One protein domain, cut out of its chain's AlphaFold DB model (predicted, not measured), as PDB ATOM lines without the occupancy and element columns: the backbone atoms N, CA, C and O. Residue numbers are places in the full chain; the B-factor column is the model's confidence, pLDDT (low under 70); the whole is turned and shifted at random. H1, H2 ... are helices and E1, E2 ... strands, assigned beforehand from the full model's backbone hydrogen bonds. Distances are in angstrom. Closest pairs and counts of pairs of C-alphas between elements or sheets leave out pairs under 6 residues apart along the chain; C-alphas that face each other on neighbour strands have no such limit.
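Overview. This is residues 2 to 114 of the 114 residues of the protein "Epithelial membrane protein 1" of Colinus virginianus (UniProt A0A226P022). A small, twisted sheet of five strands forms a head at one end of two long helices side by side, H1 running toward the sheet and H3 running back away from it. The short helix H2 sits to one side, near where the head meets the helix pair, and residues 56 to 62, in the loop before it, stick out. The printed part has 113 residues, with three named helices and five named strands in the order H1 E1 E2 E3 E4 H2 E5 H3. The sheet runs E4 E3 E2 E1 E5 and is antiparallel throughout; the class is mixed, helices and strands. The whole is loose, with a radius of gyration of the C-alphas of 17.5 A, and spans 59 by 29 by 25 A.

Along the chain. In the sheet, E1 is residues 29 to 32, E2 37 to 40, E3 44 to 46, E4 50 to 52 and E5 84 to 87; E5 is 10.5 A long. H1, residues 2 to 24, is 33.6 A long and begins with C-alpha 2 at (-36.657, -44.471, -44.375). H3, residues 89 to 112, is 34.4 A long and ends with C-alpha 112 at (-30.437, -35.998, -37.368). H2, residues 63 to 74, is 14.2 A long and begins with C-alpha 63 at (-50.140, -32.127, -13.532).

Arrangement. E4 and E5 are the edge strands, and the strands' lines turn by 64 degrees from edge to edge. E1 to E4 form a meander, each strand the antiparallel neighbour of the one before, and E1 and E2, E2 and E3, and E3 and E4 are hairpins. Within hydrogen-bond range are N 31 and O 38, 2.8 A, between E1 and E2; N 39 and O 46, 2.8 A, between E2 and E3; N 45 and O 51, 3.0 A, between E3 and E4; and N 32 and O 84, 2.9 A, between E1 and E5. H1 and H3 touch and run opposite ways at a shallow tilt of 26 degrees; their closest C-alphas, of Ser 22 and Ser 90, are 4.7 A apart. H2 is only just apart from H3, at 8.1 A, and from H1, at 8.2 A. H1 and H2 are not on the sheet, and H3 only just is not, with 4 pairs of C-alphas within 10 A. Every O i to N i+4 pair is within hydrogen-bond range in H1 and H3, and 7 of 8 are in H2.

Size, cuts and confidence. The outline is only just a rod, and the two C-alphas farthest apart, those of Ile 35 and Lys 114, are 60.6 A apart. The printed part has no cut, and no link is long. Mean pLDDT of the printed part is 76.5; it is under 70 at residues 54 to 83 and 113 to 114.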
ATOM      1  N   LEU A   2     -35.185 -44.434 -44.464       81.56
ATOM      2  CA  LEU A   2     -36.657 -44.471 -44.375       81.56
ATOM      3  C   LEU A   2     -37.214 -45.590 -43.473       81.56
ATOM      4  O   LEU A   2     -38.104 -45.333 -42.673       81.56
ATOM      5  N   VAL A   3     -36.647 -46.803 -43.529       86.62
ATOM      6  CA  VAL A   3     -37.097 -47.939 -42.692       86.62
ATOM      7  C   VAL A   3     -36.868 -47.687 -41.193       86.62
ATOM      8  O   VAL A   3     -37.729 -47.995 -40.376       86.62
ATOM      9  N   LEU A   4     -35.738 -47.070 -40.823       84.50
ATOM     10  CA  LEU A   4     -35.440 -46.718 -39.427       84.50
ATOM     11  C   LEU A   4     -36.354 -45.598 -38.916       84.50
ATOM     12  O   LEU A   4     -36.812 -45.652 -37.778       84.50
ATOM     13  N   LEU A   5     -36.656 -44.615 -39.770       86.56
ATOM     14  CA  LEU A   5     -37.583 -43.533 -39.444       86.56
ATOM     15  C   LEU A   5     -39.009 -44.065 -39.233       86.56
ATOM     16  O   LEU A   5     -39.663 -43.689 -38.263       86.56
ATOM     17  N   ALA A   6     -39.461 -44.981 -40.094       89.12
ATOM     18  CA  ALA A   6     -40.756 -45.639 -39.954       89.12
ATOM     19  C   ALA A   6     -40.846 -46.444 -38.646       89.12
ATOM     20  O   ALA A   6     -41.847 -46.354 -37.940       89.12
ATOM     21  N   GLY A   7     -39.781 -47.163 -38.275       90.12
ATOM     22  CA  GLY A   7     -39.708 -47.873 -36.995       90.12
ATOM     23  C   GLY A   7     -39.827 -46.935 -35.790       90.12
ATOM     24  O   GLY A   7     -40.645 -47.173 -34.906       90.12
ATOM     25  N   ILE A   8     -39.076 -45.828 -35.780       91.94
ATOM     26  CA  ILE A   8     -39.150 -44.811 -34.719       91.94
ATOM     27  C   ILE A   8     -40.562 -44.229 -34.599       91.94
ATOM     28  O   ILE A   8     -41.068 -44.085 -33.489       91.94
ATOM     29  N   PHE A   9     -41.209 -43.934 -35.726       92.06
ATOM     30  CA  PHE A   9     -42.567 -43.399 -35.741       92.06
ATOM     31  C   PHE A   9     -43.577 -44.369 -35.114       92.06
ATOM     32  O   PHE A   9     -44.371 -43.966 -34.265       92.06
ATOM     33  N   VAL A  10     -43.506 -45.656 -35.465       93.88
ATOM     34  CA  VAL A  10     -44.392 -46.685 -34.898       93.88
ATOM     35  C   VAL A  10     -44.168 -46.844 -33.394       93.88
ATOM     36  O   VAL A  10     -45.135 -46.850 -32.633       93.88
ATOM     37  N   VAL A  11     -42.911 -46.927 -32.944       92.12
ATOM     38  CA  VAL A  11     -42.610 -47.049 -31.507       92.12
ATOM     39  C   VAL A  11     -43.074 -45.799 -30.758       92.12
ATOM     40  O   VAL A  11     -43.649 -45.921 -29.681       92.12
ATOM     41  N   HIS A  12     -42.912 -44.608 -31.335       92.06
ATOM     42  CA  HIS A  12     -43.380 -43.369 -30.719       92.06
ATOM     43  C   HIS A  12     -44.910 -43.323 -30.584       92.06
ATOM     44  O   HIS A  12     -45.431 -42.851 -29.575       92.06
ATOM     45  N   ILE A  13     -45.660 -43.826 -31.568       93.56
ATOM     46  CA  ILE A  13     -47.118 -43.946 -31.438       93.56
ATOM     47  C   ILE A  13     -47.468 -44.931 -30.319       93.56
ATOM     48  O   ILE A  13     -48.314 -44.630 -29.478       93.56
ATOM     49  N   ALA A  14     -46.794 -46.083 -30.265       93.88
ATOM     50  CA  ALA A  14     -47.030 -47.080 -29.225       93.88
ATOM     51  C   ALA A  14     -46.753 -46.527 -27.816       93.88
ATOM     52  O   ALA A  14     -47.550 -46.764 -26.908       93.88
ATOM     53  N   THR A  15     -45.684 -45.746 -27.621       90.44
ATOM     54  CA  THR A  15     -45.386 -45.127 -26.317       90.44
ATOM     55  C   THR A  15     -46.427 -44.086 -25.918       90.44
ATOM     56  O   THR A  15     -46.798 -44.031 -24.749       90.44
ATOM     57  N   VAL A  16     -46.955 -43.305 -26.865       88.25
ATOM     58  CA  VAL A  16     -48.039 -42.343 -26.599       88.25
ATOM     59  C   VAL A  16     -49.326 -43.061 -26.187       88.25
ATOM     60  O   VAL A  16     -49.960 -42.664 -25.210       88.25
ATOM     61  N   ILE A  17     -49.689 -44.149 -26.875       92.00
ATOM     62  CA  ILE A  17     -50.864 -44.961 -26.523       92.00
ATOM     63  C   ILE A  17     -50.688 -45.580 -25.133       92.00
ATOM     64  O   ILE A  17     -51.592 -45.492 -24.306       92.00
ATOM     65  N   MET A  18     -49.525 -46.170 -24.844       88.38
ATOM     66  CA  MET A  18     -49.270 -46.776 -23.535       88.38
ATOM     67  C   MET A  18     -49.251 -45.740 -22.403       88.38
ATOM     68  O   MET A  18     -49.768 -46.016 -21.319       88.38
ATOM     69  N   LEU A  19     -48.751 -44.527 -22.656       84.88
ATOM     70  CA  LEU A  19     -48.810 -43.430 -21.693       84.88
ATOM     71  C   LEU A  19     -50.257 -42.999 -21.418       84.88
ATOM     72  O   LEU A  19     -50.620 -42.780 -20.265       84.88
ATOM     73  N   PHE A  20     -51.095 -42.931 -22.454       85.31
ATOM     74  CA  PHE A  20     -52.516 -42.620 -22.309       85.31
ATOM     75  C   PHE A  20     -53.270 -43.700 -21.520       85.31
ATOM     76  O   PHE A  20     -54.016 -43.391 -20.595       85.31
ATOM     77  N   VAL A  21     -53.036 -44.980 -21.827       89.50
ATOM     78  CA  VAL A  21     -53.626 -46.102 -21.075       89.50
ATOM     79  C   VAL A  21     -53.216 -46.048 -19.601       89.50
ATOM     80  O   VAL A  21     -54.036 -46.285 -18.714       89.50
ATOM     81  N   SER A  22     -51.963 -45.684 -19.323       85.44
ATOM     82  CA  SER A  22     -51.485 -45.506 -17.957       85.44
ATOM     83  C   SER A  22     -52.222 -44.381 -17.228       85.44
ATOM     84  O   SER A  22     -52.621 -44.573 -16.083       85.44
ATOM     85  N   THR A  23     -52.433 -43.215 -17.846       79.56
ATOM     86  CA  THR A  23     -53.049 -42.056 -17.172       79.56
ATOM     87  C   THR A  23     -54.541 -42.215 -16.899       79.56
ATOM     88  O   THR A  23     -55.026 -41.660 -15.912       79.56
ATOM     89  N   ILE A  24     -55.270 -42.980 -17.719       81.56
ATOM     90  CA  ILE A  24     -56.700 -43.253 -17.483       81.56
ATOM     91  C   ILE A  24     -56.937 -44.338 -16.426       81.56
ATOM     92  O   ILE A  24     -57.994 -44.375 -15.796       81.56
ATOM     93  N   ALA A  25     -55.978 -45.243 -16.236       84.56
ATOM     94  CA  ALA A  25     -56.150 -46.382 -15.350       84.56
ATOM     95  C   ALA A  25     -56.147 -45.955 -13.869       84.56
ATOM     96  O   ALA A  25     -55.317 -45.166 -13.423       84.56
ATOM     97  N   ASN A  26     -57.060 -46.522 -13.078       80.75
ATOM     98  CA  ASN A  26     -57.311 -46.163 -11.672       80.75
ATOM     99  C   ASN A  26     -56.556 -47.044 -10.651       80.75
ATOM    100  O   ASN A  26     -56.972 -47.208  -9.503       80.75
ATOM    101  N   VAL A  27     -55.441 -47.619 -11.100       86.50
ATOM    102  CA  VAL A  27     -54.660 -48.655 -10.412       86.50
ATOM    103  C   VAL A  27     -53.170 -48.343 -10.519       86.50
ATOM    104  O   VAL A  27     -52.338 -49.145 -10.936       86.50
ATOM    105  N   TRP A  28     -52.821 -47.112 -10.175       83.31
ATOM    106  CA  TRP A  28     -51.423 -46.728 -10.026       83.31
ATOM    107  C   TRP A  28     -50.835 -47.298  -8.734       83.31
ATOM    108  O   TRP A  28     -49.679 -47.712  -8.722       83.31
ATOM    109  N   MET A  29     -51.652 -47.409  -7.685       78.81
ATOM    110  CA  MET A  29     -51.330 -48.095  -6.436       78.81
ATOM    111  C   MET A  29     -52.535 -48.866  -5.945       78.81
ATOM    112  O   MET A  29     -53.682 -48.454  -6.142       78.81
ATOM    113  N   VAL A  30     -52.248 -49.968  -5.269       83.94
ATOM    114  CA  VAL A  30     -53.235 -50.771  -4.566       83.94
ATOM    115  C   VAL A  30     -52.719 -50.991  -3.164       83.94
ATOM    116  O   VAL A  30     -51.567 -51.375  -2.973       83.94
ATOM    117  N   GLY A  31     -53.576 -50.775  -2.183       84.31
ATOM    118  CA  GLY A  31     -53.255 -51.101  -0.816       84.31
ATOM    119  C   GLY A  31     -54.462 -51.606  -0.050       84.31
ATOM    120  O   GLY A  31     -55.590 -51.565  -0.534       84.31
ATOM    121  N   SER A  32     -54.207 -52.134   1.138       82.62
ATOM    122  CA  SER A  32     -55.234 -52.700   2.003       82.62
ATOM    123  C   SER A  32     -55.225 -52.027   3.368       82.62
ATOM    124  O   SER A  32     -54.171 -51.861   3.987       82.62
ATOM    125  N   ASP A  33     -56.423 -51.671   3.825       74.69
ATOM    126  CA  ASP A  33     -56.702 -51.113   5.153       74.69
ATOM    127  C   ASP A  33     -57.261 -52.201   6.101       74.69
ATOM    128  O   ASP A  33     -58.094 -51.960   6.967       74.69
ATOM    129  N   GLY A  34     -56.911 -53.472   5.854       71.06
ATOM    130  CA  GLY A  34     -57.319 -54.635   6.660       71.06
ATOM    131  C   GLY A  34     -58.764 -55.112   6.466       71.06
ATOM    132  O   GLY A  34     -59.038 -56.292   6.666       71.06
ATOM    133  N   ILE A  35     -59.680 -54.238   6.032       74.62
ATOM    134  CA  ILE A  35     -61.105 -54.559   5.812       74.62
ATOM    135  C   ILE A  35     -61.476 -54.518   4.321       74.62
ATOM    136  O   ILE A  35     -62.312 -55.296   3.861       74.62
ATOM    137  N   ARG A  36     -60.875 -53.605   3.545       78.62
ATOM    138  CA  ARG A  36     -61.161 -53.403   2.116       78.62
ATOM    139  C   ARG A  36     -59.889 -53.046   1.348       78.62
ATOM    140  O   ARG A  36     -58.961 -52.460   1.904       78.62
ATOM    141  N   ASN A  37     -59.883 -53.389   0.060       85.12
ATOM    142  CA  ASN A  37     -58.838 -52.978  -0.869       85.12
ATOM    143  C   ASN A  37     -59.134 -51.564  -1.372       85.12
ATOM    144  O   ASN A  37     -60.226 -51.290  -1.877       85.12
ATOM    145  N   VAL A  38     -58.132 -50.701  -1.281       84.62
ATOM    146  CA  VAL A  38     -58.140 -49.346  -1.815       84.62
ATOM    147  C   VAL A  38     -57.248 -49.317  -3.051       84.62
ATOM    148  O   VAL A  38     -56.109 -49.780  -3.011       84.62
ATOM    149  N   SER A  39     -57.742 -48.759  -4.150       84.88
ATOM    150  CA  SER A  39     -56.932 -48.420  -5.315       84.88
ATOM    151  C   SER A  39     -56.905 -46.912  -5.530       84.88
ATOM    152  O   SER A  39     -57.897 -46.209  -5.325       84.88
ATOM    153  N   TRP A  40     -55.754 -46.416  -5.968       81.44
ATOM    154  CA  TRP A  40     -55.560 -45.019  -6.329       81.44
ATOM    155  C   TRP A  40     -55.170 -44.921  -7.795       81.44
ATOM    156  O   TRP A  40     -54.195 -45.529  -8.240       81.44
ATOM    157  N   GLY A  41     -55.935 -44.132  -8.537       79.12
ATOM    158  CA  GLY A  41     -55.583 -43.606  -9.844       79.12
ATOM    159  C   GLY A  41     -55.052 -42.184  -9.755       79.12
ATOM    160  O   GLY A  41     -54.960 -41.601  -8.679       79.12
ATOM    161  N   LEU A  42     -54.762 -41.607 -10.920       73.62
ATOM    162  CA  LEU A  42     -54.355 -40.206 -11.016       73.62
ATOM    163  C   LEU A  42     -55.506 -39.238 -10.674       73.62
ATOM    164  O   LEU A  42     -55.273 -38.178 -10.105       73.62
ATOM    165  N   TRP A  43     -56.748 -39.625 -10.985       74.88
ATOM    166  CA  TRP A  43     -57.933 -38.761 -10.856       74.88
ATOM    167  C   TRP A  43     -59.013 -39.323  -9.933       74.88
ATOM    168  O   TRP A  43     -59.888 -38.584  -9.495       74.88
ATOM    169  N   LEU A  44     -58.982 -40.627  -9.651       81.25
ATOM    170  CA  LEU A  44     -59.992 -41.311  -8.847       81.25
ATOM    171  C   LEU A  44     -59.332 -42.147  -7.759       81.25
ATOM    172  O   LEU A  44     -58.307 -42.783  -7.998       81.25
ATOM    173  N   GLN A  45     -59.972 -42.214  -6.600       83.44
ATOM    174  CA  GLN A  45     -59.672 -43.187  -5.557       83.44
ATOM    175  C   GLN A  45     -60.875 -44.109  -5.381       83.44
ATOM    176  O   GLN A  45     -62.012 -43.640  -5.314       83.44
ATOM    177  N   CYS A  46     -60.629 -45.415  -5.297       85.94
ATOM    178  CA  CYS A  46     -61.671 -46.424  -5.168       85.94
ATOM    179  C   CYS A  46     -61.425 -47.297  -3.929       85.94
ATOM    180  O   CYS A  46     -60.398 -47.954  -3.828       85.94
ATOM    181  N   ASN A  47     -62.383 -47.339  -2.999       86.38
ATOM    182  CA  ASN A  47     -62.391 -48.252  -1.839       86.38
ATOM    183  C   ASN A  47     -63.749 -48.976  -1.745       86.38
ATOM    184  O   ASN A  47     -64.498 -48.836  -0.780       86.38
ATOM    185  N   GLY A  48     -64.146 -49.644  -2.831       82.88
ATOM    186  CA  GLY A  48     -65.505 -50.176  -3.039       82.88
ATOM    187  C   GLY A  48     -66.475 -49.197  -3.717       82.88
ATOM    188  O   GLY A  48     -67.402 -49.631  -4.391       82.88
ATOM    189  N   THR A  49     -66.217 -47.893  -3.630       84.88
ATOM    190  CA  THR A  49     -66.846 -46.840  -4.447       84.88
ATOM    191  C   THR A  49     -65.769 -45.892  -4.956       84.88
ATOM    192  O   THR A  49     -64.810 -45.636  -4.228       84.88
ATOM    193  N   CYS A  50     -65.919 -45.371  -6.174       86.44
ATOM    194  CA  CYS A  50     -64.937 -44.486  -6.796       86.44
ATOM    195  C   CYS A  50     -65.355 -43.020  -6.673       86.44
ATOM    196  O   CYS A  50     -66.463 -42.656  -7.064       86.44
ATOM    197  N   MET A  51     -64.459 -42.186  -6.153       84.69
ATOM    198  CA  MET A  51     -64.668 -40.747  -5.980       84.69
ATOM    199  C   MET A  51     -63.522 -39.972  -6.646       84.69
ATOM    200  O   MET A  51     -62.387 -40.464  -6.640       84.69
ATOM    201  N   PRO A  52     -63.784 -38.787  -7.232       80.31
ATOM    202  CA  PRO A  52     -62.737 -37.956  -7.806       80.31
ATOM    203  C   PRO A  52     -61.822 -37.406  -6.707       80.31
ATOM    204  O   PRO A  52     -62.283 -36.945  -5.662       80.31
ATOM    205  N   LEU A  53     -60.515 -37.436  -6.957       71.50
ATOM    206  CA  LEU A  53     -59.534 -36.745  -6.129       71.50
ATOM    207  C   LEU A  53     -59.656 -35.247  -6.417       71.50
ATOM    208  O   LEU A  53     -59.439 -34.806  -7.544       71.50
ATOM    209  N   SER A  54     -60.030 -34.467  -5.402       64.81
ATOM    210  CA  SER A  54     -60.117 -33.008  -5.506       64.81
ATOM    211  C   SER A  54     -58.710 -32.408  -5.573       64.81
ATOM    212  O   SER A  54     -58.149 -31.994  -4.559       64.81
ATOM    213  N   VAL A  55     -58.120 -32.397  -6.767       62.62
ATOM    214  CA  VAL A  55     -56.895 -31.652  -7.074       62.62
ATOM    215  C   VAL A  55     -57.302 -30.205  -7.347       62.62
ATOM    216  O   VAL A  55     -58.196 -29.959  -8.157       62.62
ATOM    217  N   ASN A  56     -56.705 -29.248  -6.635       60.59
ATOM    218  CA  ASN A  56     -56.986 -27.832  -6.867       60.59
ATOM    219  C   ASN A  56     -56.649 -27.474  -8.321       60.59
ATOM    220  O   ASN A  56     -55.605 -27.839  -8.839       60.59
ATOM    221  N   SER A  57     -57.560 -26.777  -8.988       56.69
ATOM    222  CA  SER A  57     -57.609 -26.587 -10.442       56.69
ATOM    223  C   SER A  57     -56.579 -25.592 -11.015       56.69
ATOM    224  O   SER A  57     -56.820 -25.014 -12.067       56.69
ATOM    225  N   GLY A  58     -55.463 -25.327 -10.328       55.81
ATOM    226  CA  GLY A  58     -54.482 -24.300 -10.714       55.81
ATOM    227  C   GLY A  58     -53.333 -24.791 -11.606       55.81
ATOM    228  O   GLY A  58     -52.536 -23.986 -12.083       55.81
ATOM    229  N   ASP A  59     -53.226 -26.101 -11.831       54.88
ATOM    230  CA  ASP A  59     -52.002 -26.769 -12.300       54.88
ATOM    231  C   ASP A  59     -52.250 -27.754 -13.463       54.88
ATOM    232  O   ASP A  59     -51.444 -28.634 -13.762       54.88
ATOM    233  N   GLU A  60     -53.338 -27.554 -14.202       54.81
ATOM    234  CA  GLU A  60     -53.905 -28.446 -15.228       54.81
ATOM    235  C   GLU A  60     -52.969 -28.892 -16.378       54.81
ATOM    236  O   GLU A  60     -53.192 -29.948 -16.968       54.81
ATOM    237  N   ARG A  61     -51.886 -28.160 -16.688       49.12
ATOM    238  CA  ARG A  61     -50.882 -28.566 -17.710       49.12
ATOM    239  C   ARG A  61     -49.579 -29.112 -17.132       49.12
ATOM    240  O   ARG A  61     -48.849 -29.835 -17.806       49.12
ATOM    241  N   LEU A  62     -49.300 -28.771 -15.883       49.09
ATOM    242  CA  LEU A  62     -48.132 -29.205 -15.130       49.09
ATOM    243  C   LEU A  62     -48.386 -30.597 -14.511       49.09
ATOM    244  O   LEU A  62     -47.473 -31.418 -14.463       49.09
ATOM    245  N   CYS A  63     -49.647 -30.913 -14.197       54.97
ATOM    246  CA  CYS A  63     -50.140 -32.127 -13.532       54.97
ATOM    247  C   CYS A  63     -49.760 -33.487 -14.140       54.97
ATOM    248  O   CYS A  63     -49.766 -34.466 -13.406       54.97
ATOM    249  N   ILE A  64     -49.447 -33.622 -15.434       56.31
ATOM    250  CA  ILE A  64     -49.145 -34.960 -15.994       56.31
ATOM    251  C   ILE A  64     -47.694 -35.361 -15.692       56.31
ATOM    252  O   ILE A  64     -47.439 -36.461 -15.205       56.31
ATOM    253  N   LEU A  65     -46.740 -34.451 -15.915       53.50
ATOM    254  CA  LEU A  65     -45.325 -34.664 -15.577       53.50
ATOM    255  C   LEU A  65     -45.071 -34.487 -14.076       53.50
ATOM    256  O   LEU A  65     -44.278 -35.222 -13.489       53.50
ATOM    257  N   ILE A  66     -45.790 -33.558 -13.443       56.09
ATOM    258  CA  ILE A  66     -45.772 -33.378 -11.991       56.09
ATOM    259  C   ILE A  66     -46.576 -34.470 -11.285       56.09
ATOM    260  O   ILE A  66     -46.230 -34.832 -10.176       56.09
ATOM    261  N   GLY A  67     -47.558 -35.095 -11.932       57.78
ATOM    262  CA  GLY A  67     -48.261 -36.263 -11.403       57.78
ATOM    263  C   GLY A  67     -47.319 -37.442 -11.199       57.78
ATOM    264  O   GLY A  67     -47.330 -38.040 -10.132       57.78
ATOM    265  N   VAL A  68     -46.426 -37.709 -12.163       58.56
ATOM    266  CA  VAL A  68     -45.382 -38.745 -12.049       58.56
ATOM    267  C   VAL A  68     -44.354 -38.412 -10.955       58.56
ATOM    268  O   VAL A  68     -43.964 -39.312 -10.212       58.56
ATOM    269  N   SER A  69     -43.931 -37.147 -10.814       55.50
ATOM    270  CA  SER A  69     -42.940 -36.739  -9.799       55.50
ATOM    271  C   SER A  69     -43.518 -36.562  -8.386       55.50
ATOM    272  O   SER A  69     -42.847 -36.855  -7.397       55.50
ATOM    273  N   ILE A  70     -44.779 -36.137  -8.261       53.25
ATOM    274  CA  ILE A  70     -45.513 -36.080  -6.991       53.25
ATOM    275  C   ILE A  70     -45.818 -37.492  -6.498       53.25
ATOM    276  O   ILE A  70     -45.774 -37.718  -5.290       53.25
ATOM    277  N   TYR A  71     -46.078 -38.450  -7.391       54.50
ATOM    278  CA  TYR A  71     -46.344 -39.833  -6.994       54.50
ATOM    279  C   TYR A  71     -45.147 -40.479  -6.293       54.50
ATOM    280  O   TYR A  71     -45.304 -41.097  -5.242       54.50
ATOM    281  N   THR A  72     -43.932 -40.275  -6.816       53.19
ATOM    282  CA  THR A  72     -42.693 -40.708  -6.152       53.19
ATOM    283  C   THR A  72     -42.426 -39.935  -4.861       53.19
ATOM    284  O   THR A  72     -41.996 -40.535  -3.878       53.19
ATOM    285  N   ALA A  73     -42.723 -38.632  -4.811       47.72
ATOM    286  CA  ALA A  73     -42.512 -37.820  -3.610       47.72
ATOM    287  C   ALA A  73     -43.496 -38.143  -2.466       47.72
ATOM    288  O   ALA A  73     -43.121 -38.094  -1.294       47.72
ATOM    289  N   ARG A  74     -44.751 -38.498  -2.779       52.50
ATOM    290  CA  ARG A  74     -45.793 -38.793  -1.782       52.50
ATOM    291  C   ARG A  74     -45.667 -40.174  -1.141       52.50
ATOM    292  O   ARG A  74     -46.224 -40.350  -0.063       52.50
ATOM    293  N   PHE A  75     -44.934 -41.117  -1.737       52.59
ATOM    294  CA  PHE A  75     -44.862 -42.503  -1.251       52.59
ATOM    295  C   PHE A  75     -43.581 -42.889  -0.500       52.59
ATOM    296  O   PHE A  75     -43.411 -44.049  -0.139       52.59
ATOM    297  N   THR A  76     -42.699 -41.927  -0.205       47.88
ATOM    298  CA  THR A  76     -41.648 -42.120   0.816       47.88
ATOM    299  C   THR A  76     -42.160 -41.818   2.234       47.88
ATOM    300  O   THR A  76     -41.515 -42.146   3.227       47.88
ATOM    301  N   GLY A  77     -43.340 -41.197   2.353       48.31
ATOM    302  CA  GLY A  77     -44.007 -40.961   3.628       48.31
ATOM    303  C   GLY A  77     -45.087 -42.009   3.854       48.31
ATOM    304  O   GLY A  77     -46.186 -41.855   3.331       48.31
ATOM    305  N   SER A  78     -44.773 -43.061   4.613       50.19
ATOM    306  CA  SER A  78     -45.736 -44.041   5.125       50.19
ATOM    307  C   SER A  78     -47.039 -43.360   5.548       50.19
ATOM    308  O   SER A  78     -47.063 -42.647   6.552       50.19
ATOM    309  N   LEU A  79     -48.120 -43.568   4.790       54.94
ATOM    310  CA  LEU A  79     -49.456 -43.186   5.236       54.94
ATOM    311  C   LEU A  79     -49.771 -44.044   6.476       54.94
ATOM    312  O   LEU A  79     -49.820 -45.272   6.353       54.94
ATOM    313  N   PRO A  80     -49.943 -43.449   7.669       46.53
ATOM    314  CA  PRO A  80     -50.194 -44.213   8.882       46.53
ATOM    315  C   PRO A  80     -51.600 -44.821   8.783       46.53
ATOM    316  O   PRO A  80     -52.589 -44.099   8.841       46.53
ATOM    317  N   GLY A  81     -51.682 -46.137   8.565       54.97
ATOM    318  CA  GLY A  81     -52.947 -46.879   8.473       54.97
ATOM    319  C   GLY A  81     -52.947 -48.016   7.448       54.97
ATOM    320  O   GLY A  81     -53.625 -49.012   7.651       54.97
ATOM    321  N   LEU A  82     -52.133 -47.933   6.389       60.03
ATOM    322  CA  LEU A  82     -52.107 -48.975   5.360       60.03
ATOM    323  C   LEU A  82     -51.148 -50.117   5.697       60.03
ATOM    324  O   LEU A  82     -49.937 -49.934   5.781       60.03
ATOM    325  N   ILE A  83     -51.713 -51.316   5.839       63.44
ATOM    326  CA  ILE A  83     -51.012 -52.524   6.297       63.44
ATOM    327  C   ILE A  83     -50.171 -53.137   5.164       63.44
ATOM    328  O   ILE A  83     -49.207 -53.864   5.401       63.44
ATOM    329  N   SER A  84     -50.531 -52.868   3.906       71.00
ATOM    330  CA  SER A  84     -49.809 -53.343   2.720       71.00
ATOM    331  C   SER A  84     -50.133 -52.436   1.536       71.00
ATOM    332  O   SER A  84     -51.298 -52.340   1.160       71.00
ATOM    333  N   SER A  85     -49.137 -51.777   0.942       75.00
ATOM    334  CA  SER A  85     -49.299 -51.011  -0.302       75.00
ATOM    335  C   SER A  85     -48.307 -51.504  -1.346       75.00
ATOM    336  O   SER A  85     -47.131 -51.705  -1.039       75.00
ATOM    337  N   HIS A  86     -48.775 -51.706  -2.575       81.62
ATOM    338  CA  HIS A  86     -47.956 -52.108  -3.707       81.62
ATOM    339  C   HIS A  86     -48.238 -51.224  -4.928       81.62
ATOM    340  O   HIS A  86     -49.345 -50.718  -5.133       81.62
ATOM    341  N   HIS A  87     -47.217 -51.060  -5.767       82.25
ATOM    342  CA  HIS A  87     -47.328 -50.343  -7.032       82.25
ATOM    343  C   HIS A  87     -48.197 -51.140  -8.014       82.25
ATOM    344  O   HIS A  87     -48.050 -52.358  -8.142       82.25
ATOM    345  N   GLY A  88     -49.110 -50.463  -8.700       84.25
ATOM    346  CA  GLY A  88     -49.944 -51.066  -9.733       84.25
ATOM    347  C   GLY A  88     -49.259 -51.093 -11.103       84.25
ATOM    348  O   GLY A  88     -48.214 -50.476 -11.319       84.25
ATOM    349  N   TYR A  89     -49.852 -51.816 -12.057       87.19
ATOM    350  CA  TYR A  89     -49.260 -51.997 -13.390       87.19
ATOM    351  C   TYR A  89     -49.152 -50.682 -14.174       87.19
ATOM    352  O   TYR A  89     -48.208 -50.509 -14.942       87.19
ATOM    353  N   SER A  90     -50.072 -49.737 -13.958       86.31
ATOM    354  CA  SER A  90     -50.054 -48.432 -14.627       86.31
ATOM    355  C   SER A  90     -48.794 -47.647 -14.283       86.31
ATOM    356  O   SER A  90     -48.158 -47.077 -15.162       86.31
ATOM    357  N   PHE A  91     -48.349 -47.710 -13.027       83.25
ATOM    358  CA  PHE A  91     -47.102 -47.074 -12.621       83.25
ATOM    359  C   PHE A  91     -45.910 -47.625 -13.415       83.25
ATOM    360  O   PHE A  91     -45.125 -46.865 -13.975       83.25
ATOM    361  N   ILE A  92     -45.813 -48.950 -13.536       87.62
ATOM    362  CA  ILE A  92     -44.732 -49.619 -14.274       87.62
ATOM    363  C   ILE A  92     -44.769 -49.240 -15.763       87.62
ATOM    364  O   ILE A  92     -43.729 -48.928 -16.346       87.62
ATOM    365  N   LEU A  93     -45.960 -49.203 -16.373       86.69
ATOM    366  CA  LEU A  93     -46.136 -48.786 -17.767       86.69
ATOM    367  C   LEU A  93     -45.652 -47.351 -18.004       86.69
ATOM    368  O   LEU A  93     -44.983 -47.105 -19.008       86.69
ATOM    369  N   ALA A  94     -45.920 -46.423 -17.082       83.88
ATOM    370  CA  ALA A  94     -45.450 -45.043 -17.190       83.88
ATOM    371  C   ALA A  94     -43.912 -44.954 -17.245       83.88
ATOM    372  O   ALA A  94     -43.366 -44.268 -18.113       83.88
ATOM    373  N   TRP A  95     -43.204 -45.694 -16.384       84.69
ATOM    374  CA  TRP A  95     -41.734 -45.739 -16.386       84.69
ATOM    375  C   TRP A  95     -41.162 -46.359 -17.658       84.69
ATOM    376  O   TRP A  95     -40.202 -45.839 -18.227       84.69
ATOM    377  N   ILE A  96     -41.779 -47.435 -18.150       88.62
ATOM    378  CA  ILE A  96     -41.386 -48.062 -19.414       88.62
ATOM    379  C   ILE A  96     -41.566 -47.075 -20.580       88.62
ATOM    380  O   ILE A  96     -40.668 -46.932 -21.413       88.62
ATOM    381  N   CYS A  97     -42.683 -46.341 -20.616       88.38
ATOM    382  CA  CYS A  97     -42.935 -45.317 -21.633       88.38
ATOM    383  C   CYS A  97     -41.896 -44.192 -21.578       88.38
ATOM    384  O   CYS A  97     -41.433 -43.734 -22.627       88.38
ATOM    385  N   PHE A  98     -41.498 -43.768 -20.377       84.50
ATOM    386  CA  PHE A  98     -40.462 -42.757 -20.188       84.50
ATOM    387  C   PHE A  98     -39.109 -43.216 -20.750       84.50
ATOM    388  O   PHE A  98     -38.501 -42.502 -21.552       84.50
ATOM    389  N   CYS A  99     -38.677 -44.439 -20.423       89.62
ATOM    390  CA  CYS A  99     -37.436 -45.018 -20.942       89.62
ATOM    391  C   CYS A  99     -37.442 -45.128 -22.472       89.62
ATOM    392  O   CYS A  99     -36.483 -44.707 -23.122       89.62
ATOM    393  N   PHE A 100     -38.522 -45.641 -23.069       89.44
ATOM    394  CA  PHE A 100     -38.612 -45.736 -24.527       89.44
ATOM    395  C   PHE A 100     -38.607 -44.363 -25.201       89.44
ATOM    396  O   PHE A 100     -37.927 -44.190 -26.210       89.44
ATOM    397  N   SER A 101     -39.285 -43.369 -24.624       88.31
ATOM    398  CA  SER A 101     -39.298 -42.001 -25.157       88.31
ATOM    399  C   SER A 101     -37.900 -41.376 -25.141       88.31
ATOM    400  O   SER A 101     -37.494 -40.735 -26.112       88.31
ATOM    401  N   PHE A 102     -37.123 -41.625 -24.084       87.81
ATOM    402  CA  PHE A 102     -35.737 -41.174 -23.988       87.81
ATOM    403  C   PHE A 102     -34.830 -41.841 -25.033       87.81
ATOM    404  O   PHE A 102     -34.098 -41.155 -25.750       87.81
ATOM    405  N   VAL A 103     -34.915 -43.169 -25.177       91.50
ATOM    406  CA  VAL A 103     -34.127 -43.928 -26.165       91.50
ATOM    407  C   VAL A 103     -34.451 -43.479 -27.592       91.50
ATOM    408  O   VAL A 103     -33.538 -43.228 -28.378       91.50
ATOM    409  N   ILE A 104     -35.735 -43.317 -27.923       91.62
ATOM    410  CA  ILE A 104     -36.178 -42.813 -29.229       91.62
ATOM    411  C   ILE A 104     -35.656 -41.395 -29.476       91.62
ATOM    412  O   ILE A 104     -35.185 -41.106 -30.576       91.62
ATOM    413  N   GLY A 105     -35.683 -40.528 -28.459       88.31
ATOM    414  CA  GLY A 105     -35.138 -39.174 -28.539       88.31
ATOM    415  C   GLY A 105     -33.646 -39.162 -28.879       88.31
ATOM    416  O   GLY A 105     -33.229 -38.447 -29.790       88.31
ATOM    417  N   ILE A 106     -32.844 -40.004 -28.219       90.62
ATOM    418  CA  ILE A 106     -31.416 -40.151 -28.538       90.62
ATOM    419  C   ILE A 106     -31.229 -40.670 -29.965       90.62
ATOM    420  O   ILE A 106     -30.457 -40.090 -30.729       90.62
ATOM    421  N   LEU A 107     -31.940 -41.736 -30.346       89.12
ATOM    422  CA  LEU A 107     -31.850 -42.311 -31.691       89.12
ATOM    423  C   LEU A 107     -32.196 -41.277 -32.770       89.12
ATOM    424  O   LEU A 107     -31.492 -41.179 -33.775       89.12
ATOM    425  N   TYR A 108     -33.228 -40.463 -32.544       87.94
ATOM    426  CA  TYR A 108     -33.612 -39.381 -33.445       87.94
ATOM    427  C   TYR A 108     -32.522 -38.303 -33.552       87.94
ATOM    428  O   TYR A 108     -32.183 -37.883 -34.657       87.94
ATOM    429  N   LEU A 109     -31.918 -37.888 -32.431       87.56
ATOM    430  CA  LEU A 109     -30.822 -36.912 -32.435       87.56
ATOM    431  C   LEU A 109     -29.570 -37.429 -33.156       87.56
ATOM    432  O   LEU A 109     -28.921 -36.668 -33.875       87.56
ATOM    433  N   VAL A 110     -29.241 -38.714 -32.999       88.31
ATOM    434  CA  VAL A 110     -28.117 -39.357 -33.697       88.31
ATOM    435  C   VAL A 110     -28.382 -39.440 -35.201       88.31
ATOM    436  O   VAL A 110     -27.485 -39.150 -35.991       88.31
ATOM    437  N   LEU A 111     -29.608 -39.783 -35.607       84.00
ATOM    438  CA  LEU A 111     -30.004 -39.825 -37.018       84.00
ATOM    439  C   LEU A 111     -30.070 -38.435 -37.655       84.00
ATOM    440  O   LEU A 111     -29.759 -38.316 -38.831       84.00
ATOM    441  N   ARG A 112     -30.419 -37.390 -36.891       81.50
ATOM    442  CA  ARG A 112     -30.437 -35.998 -37.368       81.50
ATOM    443  C   ARG A 112     -29.037 -35.445 -37.661       81.50
ATOM    444  O   ARG A 112     -28.915 -34.482 -38.410       81.50
ATOM    445  N   LYS A 113     -27.986 -36.002 -37.049       68.12
ATOM    446  CA  LYS A 113     -26.595 -35.571 -37.278       68.12
ATOM    447  C   LYS A 113     -25.970 -36.108 -38.575       68.12
ATOM    448  O   LYS A 113     -24.841 -35.721 -38.868       68.12
ATOM    449  N   LYS A 114     -26.654 -36.983 -39.318       57.81
ATOM    450  CA  LYS A 114     -26.265 -37.416 -40.669       57.81
ATOM    451  C   LYS A 114     -27.161 -36.755 -41.704       57.81
ATOM    452  O   LYS A 114     -26.629 -36.463 -42.792       57.81
TER     453      LYS A 114